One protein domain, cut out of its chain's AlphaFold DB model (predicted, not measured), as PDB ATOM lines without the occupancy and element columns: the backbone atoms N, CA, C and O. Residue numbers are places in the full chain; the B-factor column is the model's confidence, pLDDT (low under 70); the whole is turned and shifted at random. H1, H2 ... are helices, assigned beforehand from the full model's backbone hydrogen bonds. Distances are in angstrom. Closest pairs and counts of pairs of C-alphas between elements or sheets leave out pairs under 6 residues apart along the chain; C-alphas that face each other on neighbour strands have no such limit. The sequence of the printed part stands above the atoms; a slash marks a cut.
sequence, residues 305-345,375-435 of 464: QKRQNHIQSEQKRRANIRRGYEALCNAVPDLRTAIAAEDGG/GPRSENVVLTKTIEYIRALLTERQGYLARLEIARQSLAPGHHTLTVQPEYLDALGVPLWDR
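This is residues 305 to 345 and 375 to 435 of the 464 residues of the protein "BHLH domain-containing protein" of Postia placenta MAD-698-R-SB12 (UniProt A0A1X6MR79). Two long helices, H1 and H3, meet in a wide corner, where the end of H1 comes to the beginning of H3, and the short helix H2 meets both there. Residues 305 to 321 of H1 stick out as a free arm, and beyond the far end of H3 a tail without a named element, residues 411 to 435, folds back in loops. The printed part has 102 residues with three named helices, in the order H1, H2, H3, and no named strand; its class is all helix. It is extended, with a radius of gyration of the C-alphas of 22.7 A, and flat, spanning 70 by 42 by 20 A.

Begin with H1, residues 305 to 331, and pass the tight link to H2, residues 333 to 345. They only just touch, only at the corner, with 3 pairs of C-alphas within 8 A; the closest are those of Cys 329 and Leu 335, 5.4 A apart. Their lines are about perpendicular, at 85 degrees. Look next at H3, residues 379 to 410. H1 touches it with residues 325 to 329 alone, the closest C-alphas being those of Cys 329 and Val 382, 6.6 A apart, at a steep tilt of 45 degrees, the same way. H2 and H3 only just touch, with 3 pairs of C-alphas within 8 A; the closest are those of Leu 335 and Val 382, 7.0 A apart. In H1, H2 and H3 every O i to N i+4 pair is within hydrogen-bond range.

Find C-alpha 305 at (202.561, 210.652, 202.605); from there H1 runs 39.1 A to C-alpha 331. H2 measures 18.1 A. H3 runs 46.7 A, from C-alpha 379 at (209.224, 239.109, 188.650) to C-alpha 410 at (212.565, 247.130, 142.756).

The C-alphas farthest apart, those of Gln 305 and Ala 412, are 73.7 A apart. Residues 346 to 374 are not printed; C-alphas 345 and 375 are 12.6 A apart across this cut. No printed residue is under 70 in pLDDT.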
ATOM      1  N   GLN A 305     201.822 210.819 203.857       95.31
ATOM      2  CA  GLN A 305     202.561 210.652 202.605       95.31
ATOM      3  C   GLN A 305     202.020 211.560 201.495       95.31
ATOM      4  O   GLN A 305     202.797 212.186 200.776       95.31
ATOM      5  N   LYS A 306     200.696 211.725 201.399       96.38
ATOM      6  CA  LYS A 306     200.079 212.676 200.464       96.38
ATOM      7  C   LYS A 306     200.503 214.117 200.762       96.38
ATOM      8  O   LYS A 306     200.808 214.861 199.833       96.38
ATOM      9  N   ARG A 307     200.544 214.522 202.039       96.81
ATOM     10  CA  ARG A 307     201.028 215.857 202.433       96.81
ATOM     11  C   ARG A 307     202.497 216.050 202.049       96.81
ATOM     12  O   ARG A 307     202.838 217.108 201.529       96.81
ATOM     13  N   GLN A 308     203.342 215.049 202.277       96.69
ATOM     14  CA  GLN A 308     204.757 215.101 201.910       96.69
ATOM     15  C   GLN A 308     204.945 215.212 200.391       96.69
ATOM     16  O   GLN A 308     205.639 216.114 199.927       96.69
ATOM     17  N   ASN A 309     204.258 214.369 199.620       96.75
ATOM     18  CA  ASN A 309     204.317 214.400 198.161       96.75
ATOM     19  C   ASN A 309     203.788 215.732 197.590       96.75
ATOM     20  O   ASN A 309     204.365 216.282 196.655       96.75
ATOM     21  N   HIS A 310     202.748 216.316 198.195       98.25
ATOM     22  CA  HIS A 310     202.252 217.641 197.816       98.25
ATOM     23  C   HIS A 310     203.301 218.746 198.023       98.25
ATOM     24  O   HIS A 310     203.484 219.590 197.152       98.25
ATOM     25  N   ILE A 311     204.019 218.731 199.150       97.25
ATOM     26  CA  ILE A 311     205.085 219.709 199.413       97.25
ATOM     27  C   ILE A 311     206.233 219.534 198.412       97.25
ATOM     28  O   ILE A 311     206.687 220.521 197.839       97.25
ATOM     29  N   GLN A 312     206.668 218.295 198.166       96.75
ATOM     30  CA  GLN A 312     207.754 217.996 197.225       96.75
ATOM     31  C   GLN A 312     207.405 218.403 195.788       96.75
ATOM     32  O   GLN A 312     208.186 219.089 195.129       96.75
ATOM     33  N   SER A 313     206.217 218.032 195.306       97.38
ATOM     34  CA  SER A 313     205.761 218.397 193.958       97.38
ATOM     35  C   SER A 313     205.627 219.913 193.783       97.38
ATOM     36  O   SER A 313     206.043 220.448 192.755       97.38
ATOM     37  N   GLU A 314     205.135 220.633 194.795       98.31
ATOM     38  CA  GLU A 314     205.055 222.096 194.757       98.31
ATOM     39  C   GLU A 314     206.443 222.756 194.820       98.31
ATOM     40  O   GLU A 314     206.685 223.741 194.120       98.31
ATOM     41  N   GLN A 315     207.387 222.214 195.595       98.00
ATOM     42  CA  GLN A 315     208.781 222.675 195.595       98.00
ATOM     43  C   GLN A 315     209.437 222.478 194.223       98.00
ATOM     44  O   GLN A 315     209.994 223.437 193.684       98.00
ATOM     45  N   LYS A 316     209.303 221.287 193.619       97.38
ATOM     46  CA  LYS A 316     209.801 220.996 192.260       97.38
ATOM     47  C   LYS A 316     209.189 221.954 191.236       97.38
ATOM     48  O   LYS A 316     209.907 222.561 190.443       97.38
ATOM     49  N   ARG A 317     207.873 222.182 191.305       98.00
ATOM     50  CA  ARG A 317     207.177 223.154 190.448       98.00
ATOM     51  C   ARG A 317     207.742 224.569 190.607       98.00
ATOM     52  O   ARG A 317     208.003 225.231 189.605       98.00
ATOM     53  N   ARG A 318     207.955 225.040 191.841       97.38
ATOM     54  CA  ARG A 318     208.531 226.372 192.106       97.38
ATOM     55  C   ARG A 318     209.965 226.497 191.602       97.38
ATOM     56  O   ARG A 318     210.296 227.537 191.043       97.38
ATOM     57  N   ALA A 319     210.790 225.464 191.762       95.06
ATOM     58  CA  ALA A 319     212.153 225.442 191.230       95.06
ATOM     59  C   ALA A 319     212.164 225.575 189.696       95.06
ATOM     60  O   ALA A 319     212.884 226.415 189.158       95.06
ATOM     61  N   ASN A 320     211.287 224.844 188.999       95.25
ATOM     62  CA  ASN A 320     211.147 224.958 187.543       95.25
ATOM     63  C   ASN A 320     210.692 226.356 187.099       95.25
ATOM     64  O   ASN A 320     211.224 226.896 186.132       95.25
ATOM     65  N   ILE A 321     209.746 226.970 187.817       96.19
ATOM     66  CA  ILE A 321     209.307 228.346 187.531       96.19
ATOM     67  C   ILE A 321     210.468 229.338 187.703       96.19
ATOM     68  O   ILE A 321     210.663 230.192 186.839       96.19
ATOM     69  N   ARG A 322     211.278 229.209 188.767       95.94
ATOM     70  CA  ARG A 322     212.473 230.054 188.969       95.94
ATOM     71  C   ARG A 322     213.461 229.920 187.808       95.94
ATOM     72  O   ARG A 322     213.872 230.935 187.256       95.94
ATOM     73  N   ARG A 323     213.750 228.687 187.371       94.06
ATOM     74  CA  ARG A 323     214.609 228.420 186.204       94.06
ATOM     75  C   ARG A 323     214.069 229.080 184.927       94.06
ATOM     76  O   ARG A 323     214.843 229.612 184.135       94.06
ATOM     77  N   GLY A 324     212.748 229.084 184.736       96.00
ATOM     78  CA  GLY A 324     212.099 229.788 183.625       96.00
ATOM     79  C   GLY A 324     212.339 231.301 183.654       96.00
ATOM     80  O   GLY A 324     212.689 231.888 182.632       96.00
ATOM     81  N   TYR A 325     212.224 231.933 184.826       96.81
ATOM     82  CA  TYR A 325     212.517 233.362 184.986       96.81
ATOM     83  C   TYR A 325     213.992 233.701 184.754       96.81
ATOM     84  O   TYR A 325     214.290 234.697 184.096       96.81
ATOM     85  N   GLU A 326     214.916 232.863 185.221       95.06
ATOM     86  CA  GLU A 326     216.350 233.030 184.951       95.06
ATOM     87  C   GLU A 326     216.660 232.956 183.448       95.06
ATOM     88  O   GLU A 326     217.416 233.778 182.925       95.06
ATOM     89  N   ALA A 327     216.020 232.030 182.724       96.00
ATOM     90  CA  ALA A 327     216.141 231.948 181.271       96.00
ATOM     91  C   ALA A 327     215.626 233.221 180.569       96.00
ATOM     92  O   ALA A 327     216.261 233.697 179.627       96.00
ATOM     93  N   LEU A 328     214.528 233.820 181.051       97.12
ATOM     94  CA  LEU A 328     214.018 235.094 180.524       97.12
ATOM     95  C   LEU A 328     214.983 236.258 180.777       97.12
ATOM     96  O   LEU A 328     215.250 237.032 179.855       97.12
ATOM     97  N   CYS A 329     215.556 236.354 181.980       96.56
ATOM     98  CA  CYS A 329     216.584 237.350 182.297       96.56
ATOM     99  C   CYS A 329     217.778 237.265 181.337       96.56
ATOM    100  O   CYS A 329     218.305 238.293 180.917       96.56
ATOM    101  N   ASN A 330     218.164 236.048 180.941       96.56
ATOM    102  CA  ASN A 330     219.232 235.815 179.974       96.56
ATOM    103  C   ASN A 330     218.813 236.080 178.524       96.56
ATOM    104  O   ASN A 330     219.665 236.432 177.717       96.56
ATOM    105  N   ALA A 331     217.543 235.924 178.151       97.25
ATOM    106  CA  ALA A 331     217.085 236.136 176.774       97.25
ATOM    107  C   ALA A 331     216.868 237.623 176.439       97.25
ATOM    108  O   ALA A 331     217.185 238.058 175.327       97.25
ATOM    109  N   VAL A 332     216.381 238.418 177.397       98.06
ATOM    110  CA  VAL A 332     216.014 239.828 177.183       98.06
ATOM    111  C   VAL A 332     217.231 240.756 177.362       98.06
ATOM    112  O   VAL A 332     217.779 240.828 178.464       98.06
ATOM    113  N   PRO A 333     217.646 241.518 176.327       97.88
ATOM    114  CA  PRO A 333     218.825 242.391 176.397       97.88
ATOM    115  C   PRO A 333     218.793 243.429 177.530       97.88
ATOM    116  O   PRO A 333     219.786 243.601 178.241       97.88
ATOM    117  N   ASP A 334     217.650 244.082 177.737       96.25
ATOM    118  CA  ASP A 334     217.478 245.113 178.768       96.25
ATOM    119  C   ASP A 334     217.659 244.552 180.186       96.25
ATOM    120  O   ASP A 334     218.235 245.205 181.053       96.25
ATOM    121  N   LEU A 335     217.208 243.317 180.425       96.44
ATOM    122  CA  LEU A 335     217.360 242.661 181.724       96.44
ATOM    123  C   LEU A 335     218.811 242.251 181.962       96.44
ATOM    124  O   LEU A 335     219.347 242.535 183.030       96.44
ATOM    125  N   ARG A 336     219.480 241.660 180.961       96.00
ATOM    126  CA  ARG A 336     220.908 241.308 181.057       96.00
ATOM    127  C   ARG A 336     221.772 242.515 181.410       96.00
ATOM    128  O   ARG A 336     222.643 242.419 182.268       96.00
ATOM    129  N   THR A 337     221.538 243.640 180.738       95.25
ATOM    130  CA  THR A 337     222.310 244.872 180.954       95.25
ATOM    131  C   THR A 337     222.034 245.483 182.324       95.25
ATOM    132  O   THR A 337     222.979 245.859 183.013       95.25
ATOM    133  N   ALA A 338     220.772 245.515 182.764       93.44
ATOM    134  CA  ALA A 338     220.410 246.006 184.091       93.44
ATOM    135  C   ALA A 338     220.991 245.135 185.219       93.44
ATOM    136  O   ALA A 338     221.506 245.667 186.200       93.44
ATOM    137  N   ILE A 339     220.967 243.808 185.056       92.38
ATOM    138  CA  ILE A 339     221.563 242.858 186.005       92.38
ATOM    139  C   ILE A 339     223.084 243.026 186.056       92.38
ATOM    140  O   ILE A 339     223.641 243.148 187.140       92.38
ATOM    141  N   ALA A 340     223.755 243.104 184.903       92.88
ATOM    142  CA  ALA A 340     225.202 243.315 184.855       92.88
ATOM    143  C   ALA A 340     225.623 244.650 185.501       92.88
ATOM    144  O   ALA A 340     226.674 244.724 186.135       92.88
ATOM    145  N   ALA A 341     224.799 245.695 185.367       92.31
ATOM    146  CA  ALA A 341     225.033 246.984 186.013       92.31
ATOM    147  C   ALA A 341     224.868 246.920 187.544       92.31
ATOM    148  O   ALA A 341     225.657 247.529 188.266       92.31
ATOM    149  N   GLU A 342     223.880 246.174 188.047       88.31
ATOM    150  CA  GLU A 342     223.668 245.969 189.488       88.31
ATOM    151  C   GLU A 342     224.769 245.092 190.104       88.31
ATOM    152  O   GLU A 342     225.378 245.478 191.107       88.31
ATOM    153  N   ASP A 343     225.089 243.967 189.459       87.62
ATOM    154  CA  ASP A 343     226.116 243.020 189.907       87.62
ATOM    155  C   ASP A 343     227.518 243.667 189.894       87.62
ATOM    156  O   ASP A 343     228.336 243.410 190.779       87.62
ATOM    157  N   GLY A 344     227.793 244.555 188.928       82.69
ATOM    158  CA  GLY A 344     229.055 245.296 188.829       82.69
ATOM    159  C   GLY A 344     229.156 246.541 189.722       82.69
ATOM    160  O   GLY A 344     230.268 246.979 190.020       82.69
ATOM    161  N   GLY A 345     228.029 247.124 190.145       72.69
ATOM    162  CA  GLY A 345     227.992 248.410 190.856       72.69
ATOM    163  C   GLY A 345     227.632 248.347 192.345       72.69
ATOM    164  O   GLY A 345     228.016 249.243 193.095       72.69
ATOM    165  N   GLY A 375     214.857 245.044 192.783       83.38
ATOM    166  CA  GLY A 375     215.908 245.005 191.774       83.38
ATOM    167  C   GLY A 375     215.373 244.766 190.349       83.38
ATOM    168  O   GLY A 375     214.233 244.313 190.169       83.38
ATOM    169  N   PRO A 376     216.214 244.990 189.325       85.88
ATOM    170  CA  PRO A 376     216.032 244.545 187.939       85.88
ATOM    171  C   PRO A 376     215.526 243.105 187.768       85.88
ATOM    172  O   PRO A 376     214.877 242.794 186.773       85.88
ATOM    173  N   ARG A 377     215.796 242.228 188.747       89.69
ATOM    174  CA  ARG A 377     215.358 240.821 188.772       89.69
ATOM    175  C   ARG A 377     213.945 240.597 189.329       89.69
ATOM    176  O   ARG A 377     213.532 239.450 189.481       89.69
ATOM    177  N   SER A 378     213.202 241.648 189.677       93.56
ATOM    178  CA  SER A 378     211.836 241.485 190.188       93.56
ATOM    179  C   SER A 378     210.913 240.872 189.128       93.56
ATOM    180  O   SER A 378     210.922 241.273 187.966       93.56
ATOM    181  N   GLU A 379     210.089 239.903 189.539       93.06
ATOM    182  CA  GLU A 379     209.224 239.109 188.650       93.06
ATOM    183  C   GLU A 379     208.390 239.982 187.699       93.06
ATOM    184  O   GLU A 379     208.371 239.767 186.488       93.06
ATOM    185  N   ASN A 380     207.756 241.029 188.233       94.62
ATOM    186  CA  ASN A 380     206.937 241.938 187.435       94.62
ATOM    187  C   ASN A 380     207.758 242.716 186.388       94.62
ATOM    188  O   ASN A 380     207.279 242.937 185.274       94.62
ATOM    189  N   VAL A 381     208.994 243.113 186.719       94.81
ATOM    190  CA  VAL A 381     209.899 243.798 185.781       94.81
ATOM    191  C   VAL A 381     210.340 242.841 184.682       94.81
ATOM    192  O   VAL A 381     210.270 243.211 183.510       94.81
ATOM    193  N   VAL A 382     210.702 241.602 185.031       95.94
ATOM    194  CA  VAL A 382     211.088 240.568 184.059       95.94
ATOM    195  C   VAL A 382     209.965 240.324 183.054       95.94
ATOM    196  O   VAL A 382     210.193 240.389 181.844       95.94
ATOM    197  N   LEU A 383     208.734 240.114 183.529       96.88
ATOM    198  CA  LEU A 383     207.576 239.890 182.659       96.88
ATOM    199  C   LEU A 383     207.276 241.102 181.769       96.88
ATOM    200  O   LEU A 383     207.118 240.952 180.558       96.88
ATOM    201  N   THR A 384     207.240 242.306 182.347       97.19
ATOM    202  CA  THR A 384     206.936 243.538 181.603       97.19
ATOM    203  C   THR A 384     207.976 243.793 180.512       97.19
ATOM    204  O   THR A 384     207.615 243.988 179.350       97.19
ATOM    205  N   LYS A 385     209.268 243.699 180.850       97.81
ATOM    206  CA  LYS A 385     210.371 243.883 179.895       97.81
ATOM    207  C   LYS A 385     210.388 242.816 178.809       97.81
ATOM    208  O   LYS A 385     210.649 243.128 177.650       97.81
ATOM    209  N   THR A 386     210.038 241.576 179.147       98.25
ATOM    210  CA  THR A 386     209.894 240.502 178.154       98.25
ATOM    211  C   THR A 386     208.777 240.818 177.155       98.25
ATOM    212  O   THR A 386     208.971 240.666 175.948       98.25
ATOM    213  N   ILE A 387     207.623 241.311 177.618       98.00
ATOM    214  CA  ILE A 387     206.509 241.706 176.739       98.00
ATOM    215  C   ILE A 387     206.913 242.874 175.828       98.00
ATOM    216  O   ILE A 387     206.615 242.848 174.631       98.00
ATOM    217  N   GLU A 388     207.588 243.889 176.372       98.19
ATOM    218  CA  GLU A 388     208.120 245.016 175.594       98.19
ATOM    219  C   GLU A 388     209.082 244.535 174.502       98.19
ATOM    220  O   GLU A 388     208.931 244.916 173.339       98.19
ATOM    221  N   TYR A 389     210.004 243.636 174.850       98.31
ATOM    222  CA  TYR A 389     210.968 243.068 173.913       98.31
ATOM    223  C   TYR A 389     210.291 242.273 172.788       98.31
ATOM    224  O   TYR A 389     210.602 242.481 171.617       98.31
ATOM    225  N   ILE A 390     209.298 241.434 173.102       98.19
ATOM    226  CA  ILE A 390     208.530 240.698 172.082       98.19
ATOM    227  C   ILE A 390     207.814 241.668 171.131       98.19
ATOM    228  O   ILE A 390     207.847 241.480 169.914       98.19
ATOM    229  N   ARG A 391     207.194 242.736 171.649       98.06
ATOM    230  CA  ARG A 391     206.542 243.760 170.811       98.06
ATOM    231  C   ARG A 391     207.542 244.488 169.909       98.06
ATOM    232  O   ARG A 391     207.224 244.756 168.746       98.06
ATOM    233  N   ALA A 392     208.737 244.783 170.421       98.12
ATOM    234  CA  ALA A 392     209.816 245.383 169.641       98.12
ATOM    235  C   ALA A 392     210.267 244.452 168.502       98.12
ATOM    236  O   ALA A 392     210.283 244.883 167.351       98.12
ATOM    237  N   LEU A 393     210.505 243.166 168.789       98.06
ATOM    238  CA  LEU A 393     210.870 242.159 167.783       98.06
ATOM    239  C   LEU A 393     209.803 241.996 166.694       98.06
ATOM    240  O   LEU A 393     210.128 241.902 165.511       98.06
ATOM    241  N   LEU A 394     208.517 242.000 167.061       96.62
ATOM    242  CA  LEU A 394     207.423 241.930 166.086       96.62
ATOM    243  C   LEU A 394     207.395 243.157 165.166       96.62
ATOM    244  O   LEU A 394     207.186 243.017 163.960       96.62
ATOM    245  N   THR A 395     207.642 244.344 165.719       98.38
ATOM    246  CA  THR A 395     207.729 245.590 164.943       98.38
ATOM    247  C   THR A 395     208.936 245.565 164.002       98.38
ATOM    248  O   THR A 395     208.824 245.930 162.832       98.38
ATOM    249  N   GLU A 396     210.085 245.086 164.482       98.31
ATOM    250  CA  GLU A 396     211.304 244.956 163.684       98.31
ATOM    251  C   GLU A 396     211.113 243.968 162.526       98.31
ATOM    252  O   GLU A 396     211.420 244.292 161.376       98.31
ATOM    253  N   ARG A 397     210.498 242.807 162.796       96.75
ATOM    254  CA  ARG A 397     210.115 241.822 161.775       96.75
ATOM    255  C   ARG A 397     209.223 242.440 160.701       96.75
ATOM    256  O   ARG A 397     209.489 242.242 159.518       96.75
ATOM    257  N   GLN A 398     208.196 243.201 161.082       97.69
ATOM    258  CA  GLN A 398     207.339 243.906 160.116       97.69
ATOM    259  C   GLN A 398     208.144 244.895 159.259       97.69
ATOM    260  O   GLN A 398     207.949 244.955 158.047       97.69
ATOM    261  N   GLY A 399     209.094 245.617 159.859       97.81
ATOM    262  CA  GLY A 399     210.001 246.506 159.134       97.81
ATOM    263  C   GLY A 399     210.925 245.772 158.154       97.81
ATOM    264  O   GLY A 399     211.155 246.257 157.044       97.81
ATOM    265  N   TYR A 400     211.447 244.597 158.521       97.00
ATOM    266  CA  TYR A 400     212.218 243.754 157.601       97.00
ATOM    267  C   TYR A 400     211.369 243.249 156.438       97.00
ATOM    268  O   TYR A 400     211.819 243.325 155.299       97.00
ATOM    269  N   LEU A 401     210.139 242.805 156.703       93.25
ATOM    270  CA  LEU A 401     209.227 242.341 155.658       93.25
ATOM    271  C   LEU A 401     208.854 243.461 154.683       93.25
ATOM    272  O   LEU A 401     208.932 243.254 153.478       93.25
ATOM    273  N   ALA A 402     208.545 244.663 155.179       97.56
ATOM    274  CA  ALA A 402     208.261 245.812 154.319       97.56
ATOM    275  C   ALA A 402     209.470 246.186 153.441       97.56
ATOM    276  O   ALA A 402     209.323 246.439 152.247       97.56
ATOM    277  N   ARG A 403     210.688 246.177 154.002       97.88
ATOM    278  CA  ARG A 403     211.917 246.414 153.221       97.88
ATOM    279  C   ARG A 403     212.161 245.333 152.177       97.88
ATOM    280  O   ARG A 403     212.574 245.649 151.066       97.88
ATOM    281  N   LEU A 404     211.909 244.079 152.532       93.25
ATOM    282  CA  LEU A 404     212.014 242.947 151.623       93.25
ATOM    283  C   LEU A 404     211.012 243.093 150.472       93.25
ATOM    284  O   LEU A 404     211.385 242.897 149.320       93.25
ATOM    285  N   GLU A 405     209.774 243.494 150.753       94.00
ATOM    286  CA  GLU A 405     208.756 243.734 149.729       94.00
ATOM    287  C   GLU A 405     209.154 244.871 148.777       94.00
ATOM    288  O   GLU A 405     209.106 244.691 147.562       94.00
ATOM    289  N   ILE A 406     209.642 245.997 149.306       97.06
ATOM    290  CA  ILE A 406     210.164 247.103 148.486       97.06
ATOM    291  C   ILE A 406     211.330 246.624 147.612       97.06
ATOM    292  O   ILE A 406     211.378 246.923 146.419       97.06
ATOM    293  N   ALA A 407     212.255 245.841 148.175       95.25
ATOM    294  CA  ALA A 407     213.365 245.270 147.419       95.25
ATOM    295  C   ALA A 407     212.865 244.337 146.303       95.25
ATOM    296  O   ALA A 407     213.342 244.431 145.172       95.25
ATOM    297  N   ARG A 408     211.856 243.500 146.580       92.00
ATOM    298  CA  ARG A 408     211.211 242.645 145.571       92.00
ATOM    299  C   ARG A 408     210.560 243.458 144.455       92.00
ATOM    300  O   ARG A 408     210.723 243.102 143.296       92.00
ATOM    301  N   GLN A 409     209.877 244.552 144.786       95.31
ATOM    302  CA  GLN A 409     209.251 245.445 143.803       95.31
ATOM    303  C   GLN A 409     210.277 246.220 142.961       95.31
ATOM    304  O   GLN A 409     209.979 246.600 141.832       95.31
ATOM    305  N   SER A 410     211.484 246.454 143.489       97.00
ATOM    306  CA  SER A 410     212.565 247.130 142.756       97.00
ATOM    307  C   SER A 410     213.282 246.240 141.733       97.00
ATOM    308  O   SER A 410     213.966 246.749 140.847       97.00
ATOM    309  N   LEU A 411     213.139 244.917 141.848       96.00
ATOM    310  CA  LEU A 411     213.757 243.945 140.951       96.00
ATOM    311  C   LEU A 411     212.888 243.736 139.705       96.00
ATOM    312  O   LEU A 411     211.661 243.743 139.770       96.00
ATOM    313  N   ALA A 412     213.534 243.516 138.557       94.62
ATOM    314  CA  ALA A 412     212.821 243.200 137.325       94.62
ATOM    315  C   ALA A 412     212.009 241.894 137.483       94.62
ATOM    316  O   ALA A 412     212.509 240.933 138.084       94.62
ATOM    317  N   PRO A 413     210.786 241.813 136.925       93.50
ATOM    318  CA  PRO A 413     210.035 240.563 136.871       93.50
ATOM    319  C   PRO A 413     210.882 239.457 136.224       93.50
ATOM    320  O   PRO A 413     211.422 239.648 135.136       93.50
ATOM    321  N   GLY A 414     211.024 238.316 136.901       90.19
ATOM    322  CA  GLY A 414     211.862 237.198 136.444       90.19
ATOM    323  C   GLY A 414     213.308 237.208 136.953       90.19
ATOM    324  O   GLY A 414     214.099 236.364 136.539       90.19
ATOM    325  N   HIS A 415     213.675 238.120 137.860       92.00
ATOM    326  CA  HIS A 415     214.991 238.075 138.494       92.00
ATOM    327  C   HIS A 415     215.157 236.799 139.335       92.00
ATOM    328  O   HIS A 415     214.310 236.481 140.167       92.00
ATOM    329  N   HIS A 416     216.277 236.094 139.165       87.81
ATOM    330  CA  HIS A 416     216.542 234.801 139.812       87.81
ATOM    331  C   HIS A 416     216.514 234.847 141.350       87.81
ATOM    332  O   HIS A 416     216.312 233.826 141.988       87.81
ATOM    333  N   THR A 417     216.709 236.018 141.968       86.12
ATOM    334  CA  THR A 417     216.601 236.191 143.434       86.12
ATOM    335  C   THR A 417     215.162 236.187 143.942       86.12
ATOM    336  O   THR A 417     214.940 236.039 145.142       86.12
ATOM    337  N   LEU A 418     214.184 236.377 143.052       86.75
ATOM    338  CA  LEU A 418     212.768 236.230 143.374       86.75
ATOM    339  C   LEU A 418     212.342 234.758 143.321       86.75
ATOM    340  O   LEU A 418     211.379 234.381 143.985       86.75
ATOM    341  N   THR A 419     213.070 233.933 142.568       89.69
ATOM    342  CA  THR A 419     212.840 232.496 142.459       89.69
ATOM    343  C   THR A 419     213.569 231.781 143.591       89.69
ATOM    344  O   THR A 419     214.796 231.732 143.637       89.69
ATOM    345  N   VAL A 420     212.816 231.224 144.535       90.75
ATOM    346  CA  VAL A 420     213.393 230.344 145.556       90.75
ATOM    347  C   VAL A 420     213.835 229.059 144.862       90.75
ATOM    348  O   VAL A 420     213.042 228.453 144.141       90.75
ATOM    349  N   GLN A 421     215.101 228.667 145.034       92.94
ATOM    350  CA  GLN A 421     215.589 227.406 144.474       92.94
ATOM    351  C   GLN A 421     214.737 226.250 145.018       92.94
ATOM    352  O   GLN A 421     214.411 226.262 146.208       92.94
ATOM    353  N   PRO A 422     214.396 225.250 144.189       93.38
ATOM    354  CA  PRO A 422     213.526 224.147 144.592       93.38
ATOM    355  C   PRO A 422     214.068 223.353 145.788       93.38
ATOM    356  O   PRO A 422     213.287 222.792 146.543       93.38
ATOM    357  N   GLU A 423     215.382 223.372 146.013       95.12
ATOM    358  CA  GLU A 423     216.044 222.766 147.178       95.12
ATOM    359  C   GLU A 423     215.645 223.408 148.519       95.12
ATOM    360  O   GLU A 423     215.723 222.762 149.560       95.12
ATOM    361  N   TYR A 424     215.201 224.670 148.506       93.31
ATOM    362  CA  TYR A 424     214.755 225.400 149.698       93.31
ATOM    363  C   TYR A 424     213.231 225.485 149.816       93.31
ATOM    364  O   TYR A 424     212.721 226.257 150.634       93.31
ATOM    365  N   LEU A 425     212.503 224.718 149.007       95.00
ATOM    366  CA  LEU A 425     211.058 224.578 149.094       95.00
ATOM    367  C   LEU A 425     210.720 223.253 149.785       95.00
ATOM    368  O   LEU A 425     211.337 222.224 149.528       95.00
ATOM    369  N   ASP A 426     209.725 223.277 150.666       92.19
ATOM    370  CA  ASP A 426     209.127 222.058 151.214       92.19
ATOM    371  C   ASP A 426     208.321 221.318 150.124       92.19
ATOM    372  O   ASP A 426     208.063 221.860 149.045       92.19
ATOM    373  N   ALA A 427     207.837 220.109 150.414       93.31
ATOM    374  CA  ALA A 427     206.983 219.311 149.528       93.31
ATOM    375  C   ALA A 427     205.712 220.052 149.058       93.31
ATOM    376  O   ALA A 427     205.122 219.693 148.042       93.31
ATOM    377  N   LEU A 428     205.300 221.099 149.781       93.06
ATOM    378  CA  LEU A 428     204.169 221.971 149.449       93.06
ATOM    379  C   LEU A 428     204.562 223.228 148.650       93.06
ATOM    380  O   LEU A 428     203.713 224.081 148.403       93.06
ATOM    381  N   GLY A 429     205.833 223.389 148.278       92.88
ATOM    382  CA  GLY A 429     206.319 224.582 147.580       92.88
ATOM    383  C   GLY A 429     206.439 225.824 148.471       92.88
ATOM    384  O   GLY A 429     206.528 226.938 147.956       92.88
ATOM    385  N   VAL A 430     206.421 225.660 149.798       91.69
ATOM    386  CA  VAL A 430     206.608 226.755 150.762       91.69
ATOM    387  C   VAL A 430     208.094 226.852 151.111       91.69
ATOM    388  O   VAL A 430     208.690 225.824 151.436       91.69
ATOM    389  N   PRO A 431     208.716 228.042 151.070       90.88
ATOM    390  CA  PRO A 431     210.104 228.188 151.483       90.88
ATOM    391  C   PRO A 431     210.327 227.716 152.920       90.88
ATOM    392  O   PRO A 431     209.531 228.034 153.804       90.88
ATOM    393  N   LEU A 432     211.427 227.004 153.180       88.19
ATOM    394  CA  LEU A 432     211.705 226.417 154.502       88.19
ATOM    395  C   LEU A 432     211.666 227.445 155.651       88.19
ATOM    396  O   LEU A 432     211.303 227.096 156.772       88.19
ATOM    397  N   TRP A 433     212.018 228.706 155.386       86.94
ATOM    398  CA  TRP A 433     211.989 229.797 156.372       86.94
ATOM    399  C   TRP A 433     210.595 230.400 156.607       86.94
ATOM    400  O   TRP A 433     210.388 231.061 157.623       86.94
ATOM    401  N   ASP A 434     209.655 230.189 155.685       86.81
ATOM    402  CA  ASP A 434     208.249 230.576 155.836       86.81
ATOM    403  C   ASP A 434     207.420 229.442 156.456       86.81
ATOM    404  O   ASP A 434     206.246 229.637 156.783       86.81
ATOM    405  N   ARG A 435     208.028 228.263 156.662       90.06
ATOM    406  CA  ARG A 435     207.398 227.161 157.383       90.06
ATOM    407  C   ARG A 435     207.043 227.617 158.791       90.06
ATOM    408  O   ARG A 435     207.882 228.148 159.522       90.06
TER     409      ARG A 435